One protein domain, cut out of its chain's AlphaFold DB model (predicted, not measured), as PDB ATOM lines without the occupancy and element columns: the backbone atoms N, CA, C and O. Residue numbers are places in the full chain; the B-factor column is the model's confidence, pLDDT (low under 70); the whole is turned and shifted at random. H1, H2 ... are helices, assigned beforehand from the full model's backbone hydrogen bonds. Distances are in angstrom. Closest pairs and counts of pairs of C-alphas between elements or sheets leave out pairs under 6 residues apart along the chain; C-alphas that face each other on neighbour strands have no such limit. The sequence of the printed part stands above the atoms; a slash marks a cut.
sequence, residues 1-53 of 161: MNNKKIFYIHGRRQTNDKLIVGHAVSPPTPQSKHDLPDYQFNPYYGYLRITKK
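AT A GLANCE: This is residues 1 to 53 of the 161 residues of an uncharacterized protein of Brucella abortus biovar 1 (strain 9-941) (UniProt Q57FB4). With little regular structure, the printed part is a thin rod, mostly a long winding stretch with no named element, residues 1 to 35, after which the chain folds back at one end through two short helices, H1 and H2, set as a corner. Residues 1 to 7 stick out at one end and residues 31 to 37 at the other. The 53 residues, 14 of them in named elements, are of the all-helix class, with H1 before H2 and no named strand. The whole is extended, with a radius of gyration of the C-alphas of 17.1 A and spans of 57 by 16 by 11 A.

HOW THE PARTS SIT: H2, residues 43 to 50, is close to but not clearly touching H1, residues 36 to 41; the closest C-alphas, those of Tyr 39 and Tyr 45, are 6.8 A apart. Their lines are about perpendicular, at 84 degrees. In both helices every O i to N i+4 pair is within hydrogen-bond range.

IN THESE COORDINATES: H2 is 10.6 A long and ends at C-alpha 50 (-2.727, -4.877, 29.275). H1, 8.3 A long, begins at C-alpha 36 (-12.557, -15.825, 18.936).

THE WHOLE: The C-alphas farthest apart, those of Met 1 and His 34, are 57.5 A apart. The printed part has no cut, and the H1 to H2 link is tight. Residues 1 to 4 have pLDDT under 70.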
ATOM      1  N   MET A   1       5.797  19.141  53.795       38.75
ATOM      2  CA  MET A   1       5.066  20.029  52.863       38.75
ATOM      3  C   MET A   1       3.799  19.315  52.409       38.75
ATOM      4  O   MET A   1       3.839  18.109  52.196       38.75
ATOM      5  N   ASN A   2       2.664  20.011  52.387       42.00
ATOM      6  CA  ASN A   2       1.333  19.417  52.247       42.00
ATOM      7  C   ASN A   2       1.059  19.023  50.777       42.00
ATOM      8  O   ASN A   2       0.526  19.817  50.010       42.00
ATOM      9  N   ASN A   3       1.438  17.800  50.387       52.78
ATOM     10  CA  ASN A   3       1.303  17.223  49.032       52.78
ATOM     11  C   ASN A   3      -0.155  16.991  48.562       52.78
ATOM     12  O   ASN A   3      -0.384  16.260  47.607       52.78
ATOM     13  N   LYS A   4      -1.157  17.589  49.219       65.31
ATOM     14  CA  LYS A   4      -2.587  17.382  48.919       65.31
ATOM     15  C   LYS A   4      -3.129  18.259  47.782       65.31
ATOM     16  O   LYS A   4      -4.279  18.092  47.398       65.31
ATOM     17  N   LYS A   5      -2.322  19.187  47.253       84.00
ATOM     18  CA  LYS A   5      -2.729  20.148  46.208       84.00
ATOM     19  C   LYS A   5      -2.486  19.674  44.773       84.00
ATOM     20  O   LYS A   5      -2.819  20.402  43.850       84.00
ATOM     21  N   ILE A   6      -1.887  18.501  44.581       89.62
ATOM     22  CA  ILE A   6      -1.599  17.955  43.253       89.62
ATOM     23  C   ILE A   6      -2.205  16.560  43.175       89.62
ATOM     24  O   ILE A   6      -1.920  15.713  44.024       89.62
ATOM     25  N   PHE A   7      -3.011  16.326  42.145       91.69
ATOM     26  CA  PHE A   7      -3.515  15.005  41.800       91.69
ATOM     27  C   PHE A   7      -2.655  14.400  40.685       91.69
ATOM     28  O   PHE A   7      -2.561  14.950  39.591       91.69
ATOM     29  N   TYR A   8      -2.003  13.270  40.961       91.62
ATOM     30  CA  TYR A   8      -1.068  12.637  40.029       91.62
ATOM     31  C   TYR A   8      -1.756  11.521  39.235       91.62
ATOM     32  O   TYR A   8      -1.738  10.367  39.655       91.62
ATOM     33  N   ILE A   9      -2.309  11.846  38.060       90.44
ATOM     34  CA  ILE A   9      -2.983  10.884  37.158       90.44
ATOM     35  C   ILE A   9      -2.076   9.698  36.781       90.44
ATOM     36  O   ILE A   9      -2.541   8.568  36.674       90.44
ATOM     37  N   HIS A  10      -0.777   9.947  36.601       88.88
ATOM     38  CA  HIS A  10       0.202   8.938  36.175       88.88
ATOM     39  C   HIS A  10       1.021   8.333  37.325       88.88
ATOM     40  O   HIS A  10       1.930   7.538  37.080       88.88
ATOM     41  N   GLY A  11       0.709   8.698  38.570       88.31
ATOM     42  CA  GLY A  11       1.561   8.415  39.723       88.31
ATOM     43  C   GLY A  11       2.834   9.270  39.738       88.31
ATOM     44  O   GLY A  11       3.112  10.057  38.830       88.31
ATOM     45  N   ARG A  12       3.619   9.148  40.810       89.25
ATOM     46  CA  ARG A  12       4.879   9.883  40.983       89.25
ATOM     47  C   ARG A  12       6.077   8.970  40.764       89.25
ATOM     48  O   ARG A  12       6.192   7.920  41.381       89.25
ATOM     49  N   ARG A  13       7.044   9.438  39.970       83.12
ATOM     50  CA  ARG A  13       8.303   8.714  39.710       83.12
ATOM     51  C   ARG A  13       9.168   8.514  40.959       83.12
ATOM     52  O   ARG A  13       9.890   7.531  41.048       83.12
ATOM     53  N   GLN A  14       9.162   9.477  41.880       83.88
ATOM     54  CA  GLN A  14      10.027   9.474  43.071       83.88
ATOM     55  C   GLN A  14       9.438   8.688  44.253       83.88
ATOM     56  O   GLN A  14      10.015   8.686  45.337       83.88
ATOM     57  N   THR A  15       8.285   8.045  44.071       83.69
ATOM     58  CA  THR A  15       7.648   7.207  45.089       83.69
ATOM     59  C   THR A  15       7.381   5.816  44.521       83.69
ATOM     60  O   THR A  15       7.588   5.564  43.338       83.69
ATOM     61  N   ASN A  16       6.886   4.910  45.364       84.12
ATOM     62  CA  ASN A  16       6.436   3.583  44.937       84.12
ATOM     63  C   ASN A  16       5.009   3.610  44.357       84.12
ATOM     64  O   ASN A  16       4.287   2.616  44.449       84.12
ATOM     65  N   ASP A  17       4.572   4.747  43.805       85.62
ATOM     66  CA  ASP A  17       3.284   4.814  43.124       85.62
ATOM     67  C   ASP A  17       3.364   3.941  41.863       85.62
ATOM     68  O   ASP A  17       4.369   3.936  41.144       85.62
ATOM     69  N   LYS A  18       2.292   3.208  41.561       85.06
ATOM     70  CA  LYS A  18       2.191   2.496  40.288       85.06
ATOM     71  C   LYS A  18       2.169   3.532  39.164       85.06
ATOM     72  O   LYS A  18       1.257   4.353  39.114       85.06
ATOM     73  N   LEU A  19       3.146   3.471  38.259       86.38
ATOM     74  CA  LEU A  19       3.130   4.302  37.060       86.38
ATOM     75  C   LEU A  19       2.006   3.836  36.143       86.38
ATOM     76  O   LEU A  19       1.928   2.661  35.775       86.38
ATOM     77  N   ILE A  20       1.133   4.770  35.792       85.19
ATOM     78  CA  ILE A  20       0.014   4.507  34.901       85.19
ATOM     79  C   ILE A  20       0.387   5.045  33.529       85.19
ATOM     80  O   ILE A  20       0.614   6.237  33.364       85.19
ATOM     81  N   VAL A  21       0.425   4.170  32.534       80.44
ATOM     82  CA  VAL A  21       0.572   4.514  31.115       80.44
ATOM     83  C   VAL A  21      -0.455   3.711  30.335       80.44
ATOM     84  O   VAL A  21      -0.858   2.638  30.790       80.44
ATOM     85  N   GLY A  22      -0.891   4.208  29.181       78.94
ATOM     86  CA  GLY A  22      -1.807   3.421  28.374       78.94
ATOM     87  C   GLY A  22      -2.653   4.172  27.366       78.94
ATOM     88  O   GLY A  22      -2.716   5.398  27.369       78.94
ATOM     89  N   HIS A  23      -3.335   3.391  26.533       76.31
ATOM     90  CA  HIS A  23      -4.234   3.853  25.481       76.31
ATOM     91  C   HIS A  23      -5.695   3.853  25.962       76.31
ATOM     92  O   HIS A  23      -6.064   3.091  26.857       76.31
ATOM     93  N   ALA A  24      -6.544   4.669  25.326       74.69
ATOM     94  CA  ALA A  24      -8.002   4.637  25.521       74.69
ATOM     95  C   ALA A  24      -8.688   3.468  24.793       74.69
ATOM     96  O   ALA A  24      -9.860   3.176  25.026       74.69
ATOM     97  N   VAL A  25      -7.979   2.822  23.866       79.00
ATOM     98  CA  VAL A  25      -8.576   1.875  22.927       79.00
ATOM     99  C   VAL A  25      -8.681   0.502  23.575       79.00
ATOM    100  O   VAL A  25      -7.684  -0.101  23.967       79.00
ATOM    101  N   SER A  26      -9.911   0.002  23.670       80.62
ATOM    102  CA  SER A  26     -10.164  -1.392  24.035       80.62
ATOM    103  C   SER A  26     -10.136  -2.259  22.778       80.62
ATOM    104  O   SER A  26     -10.529  -1.786  21.710       80.62
ATOM    105  N   PRO A  27      -9.692  -3.521  22.872       81.38
ATOM    106  CA  PRO A  27      -9.818  -4.433  21.748       81.38
ATOM    107  C   PRO A  27     -11.313  -4.635  21.405       81.38
ATOM    108  O   PRO A  27     -12.161  -4.547  22.300       81.38
ATOM    109  N   PRO A  28     -11.653  -4.870  20.126       82.19
ATOM    110  CA  PRO A  28     -13.042  -4.993  19.687       82.19
ATOM    111  C   PRO A  28     -13.709  -6.206  20.331       82.19
ATOM    112  O   PRO A  28     -13.090  -7.252  20.469       82.19
ATOM    113  N   THR A  29     -14.981  -6.111  20.706       83.69
ATOM    114  CA  THR A  29     -15.701  -7.281  21.227       83.69
ATOM    115  C   THR A  29     -15.923  -8.301  20.101       83.69
ATOM    116  O   THR A  29     -16.443  -7.909  19.055       83.69
ATOM    117  N   PRO A  30     -15.569  -9.592  20.283       84.31
ATOM    118  CA  PRO A  30     -15.873 -10.637  19.304       84.31
ATOM    119  C   PRO A  30     -17.373 -10.682  19.011       84.31
ATOM    120  O   PRO A  30     -18.174 -10.740  19.947       84.31
ATOM    121  N   GLN A  31     -17.762 -10.664  17.736       84.75
ATOM    122  CA  GLN A  31     -19.173 -10.696  17.334       84.75
ATOM    123  C   GLN A  31     -19.663 -12.127  17.103       84.75
ATOM    124  O   GLN A  31     -20.858 -12.410  17.198       84.75
ATOM    125  N   SER A  32     -18.740 -13.048  16.830       86.56
ATOM    126  CA  SER A  32     -19.029 -14.456  16.617       86.56
ATOM    127  C   SER A  32     -17.976 -15.368  17.250       86.56
ATOM    128  O   SER A  32     -16.842 -14.978  17.528       86.56
ATOM    129  N   LYS A  33     -18.330 -16.650  17.411       77.94
ATOM    130  CA  LYS A  33     -17.385 -17.700  17.826       77.94
ATOM    131  C   LYS A  33     -16.222 -17.903  16.842       77.94
ATOM    132  O   LYS A  33     -15.198 -18.447  17.240       77.94
ATOM    133  N   HIS A  34     -16.392 -17.506  15.579       79.12
ATOM    134  CA  HIS A  34     -15.357 -17.608  14.549       79.12
ATOM    135  C   HIS A  34     -14.306 -16.506  14.683       79.12
ATOM    136  O   HIS A  34     -13.173 -16.720  14.275       79.12
ATOM    137  N   ASP A  35     -14.651 -15.393  15.332       77.94
ATOM    138  CA  ASP A  35     -13.732 -14.284  15.591       77.94
ATOM    139  C   ASP A  35     -12.857 -14.563  16.824       77.94
ATOM    140  O   ASP A  35     -11.851 -13.894  17.039       77.94
ATOM    141  N   LEU A  36     -13.236 -15.537  17.667       75.50
ATOM    142  CA  LEU A  36     -12.557 -15.825  18.936       75.50
ATOM    143  C   LEU A  36     -11.083 -16.223  18.778       75.50
ATOM    144  O   LEU A  36     -10.291 -15.717  19.572       75.50
ATOM    145  N   PRO A  37     -10.674 -17.077  17.816       77.31
ATOM    146  CA  PRO A  37      -9.261 -17.385  17.615       77.31
ATOM    147  C   PRO A  37      -8.456 -16.132  17.257       77.31
ATOM    148  O   PRO A  37      -7.467 -15.836  17.925       77.31
ATOM    149  N   ASP A  38      -8.914 -15.345  16.282       78.31
ATOM    150  CA  ASP A  38      -8.237 -14.107  15.891       78.31
ATOM    151  C   ASP A  38      -8.212 -13.111  17.052       78.31
ATOM    152  O   ASP A  38      -7.184 -12.512  17.338       78.31
ATOM    153  N   TYR A  39      -9.298 -12.987  17.809       80.56
ATOM    154  CA  TYR A  39      -9.342 -12.109  18.970       80.56
ATOM    155  C   TYR A  39      -8.404 -12.551  20.107       80.56
ATOM    156  O   TYR A  39      -7.699 -11.729  20.698       80.56
ATOM    157  N   GLN A  40      -8.393 -13.845  20.435       81.88
ATOM    158  CA  GLN A  40      -7.647 -14.409  21.562       81.88
ATOM    159  C   GLN A  40      -6.146 -14.482  21.282       81.88
ATOM    160  O   GLN A  40      -5.345 -14.244  22.190       81.88
ATOM    161  N   PHE A  41      -5.767 -14.819  20.048       85.06
ATOM    162  CA  PHE A  41      -4.375 -15.030  19.664       85.06
ATOM    163  C   PHE A  41      -3.736 -13.803  19.010       85.06
ATOM    164  O   PHE A  41      -2.527 -13.821  18.784       85.06
ATOM    165  N   ASN A  42      -4.484 -12.721  18.756       85.94
ATOM    166  CA  ASN A  42      -3.899 -11.490  18.239       85.94
ATOM    167  C   ASN A  42      -3.098 -10.755  19.337       85.94
ATOM    168  O   ASN A  42      -3.676 -10.214  20.291       85.94
ATOM    169  N   PRO A  43      -1.760 -10.674  19.200       86.50
ATOM    170  CA  PRO A  43      -0.906 -10.039  20.198       86.50
ATOM    171  C   PRO A  43      -1.200  -8.542  20.356       86.50
ATOM    172  O   PRO A  43      -1.014  -8.003  21.447       86.50
ATOM    173  N   TYR A  44      -1.717  -7.876  19.319       86.25
ATOM    174  CA  TYR A  44      -2.124  -6.473  19.384       86.25
ATOM    175  C   TYR A  44      -3.292  -6.264  20.358       86.25
ATOM    176  O   TYR A  44      -3.258  -5.352  21.179       86.25
ATOM    177  N   TYR A  45      -4.297  -7.142  20.360       87.06
ATOM    178  CA  TYR A  45      -5.408  -7.050  21.317       87.06
ATOM    179  C   TYR A  45      -4.992  -7.426  22.738       87.06
ATOM    180  O   TYR A  45      -5.475  -6.834  23.706       87.06
ATOM    181  N   GLY A  46      -4.053  -8.368  22.873       83.50
ATOM    182  CA  GLY A  46      -3.366  -8.623  24.138       83.50
ATOM    183  C   GLY A  46      -2.691  -7.360  24.677       83.50
ATOM    184  O   GLY A  46      -2.933  -6.986  25.824       83.50
ATOM    185  N   TYR A  47      -1.922  -6.670  23.830       85.25
ATOM    186  CA  TYR A  47      -1.263  -5.404  24.147       85.25
ATOM    187  C   TYR A  47      -2.256  -4.305  24.551       85.25
ATOM    188  O   TYR A  47      -2.076  -3.681  25.596       85.25
ATOM    189  N   LEU A  48      -3.336  -4.096  23.789       85.88
ATOM    190  CA  LEU A  48      -4.362  -3.101  24.128       85.88
ATOM    191  C   LEU A  48      -5.009  -3.383  25.487       85.88
ATOM    192  O   LEU A  48      -5.219  -2.468  26.273       85.88
ATOM    193  N   ARG A  49      -5.280  -4.655  25.804       82.56
ATOM    194  CA  ARG A  49      -5.887  -5.036  27.085       82.56
ATOM    195  C   ARG A  49      -4.970  -4.752  28.275       82.56
ATOM    196  O   ARG A  49      -5.445  -4.250  29.288       82.56
ATOM    197  N   ILE A  50      -3.680  -5.075  28.168       82.62
ATOM    198  CA  ILE A  50      -2.727  -4.877  29.275       82.62
ATOM    199  C   ILE A  50      -2.260  -3.422  29.404       82.62
ATOM    200  O   ILE A  50      -1.842  -3.017  30.484       82.62
ATOM    201  N   THR A  51      -2.325  -2.647  28.316       84.56
ATOM    202  CA  THR A  51      -1.943  -1.226  28.283       84.56
ATOM    203  C   THR A  51      -3.147  -0.291  28.268       84.56
ATOM    204  O   THR A  51      -2.990   0.890  27.976       84.56
ATOM    205  N   LYS A  52      -4.359  -0.766  28.566       86.81
ATOM    206  CA  LYS A  52      -5.517   0.120  28.690       86.81
ATOM    207  C   LYS A  52      -5.322   1.019  29.910       86.81
ATOM    208  O   LYS A  52      -5.150   0.522  31.023       86.81
ATOM    209  N   LYS A  53      -5.373   2.340  29.712       88.94
ATOM    210  CA  LYS A  53      -5.378   3.286  30.836       88.94
ATOM    211  C   LYS A  53      -6.694   3.083  31.606       88.94
ATOM    212  O   LYS A  53      -7.753   3.116  30.975       88.94
TER     213      LYS A  53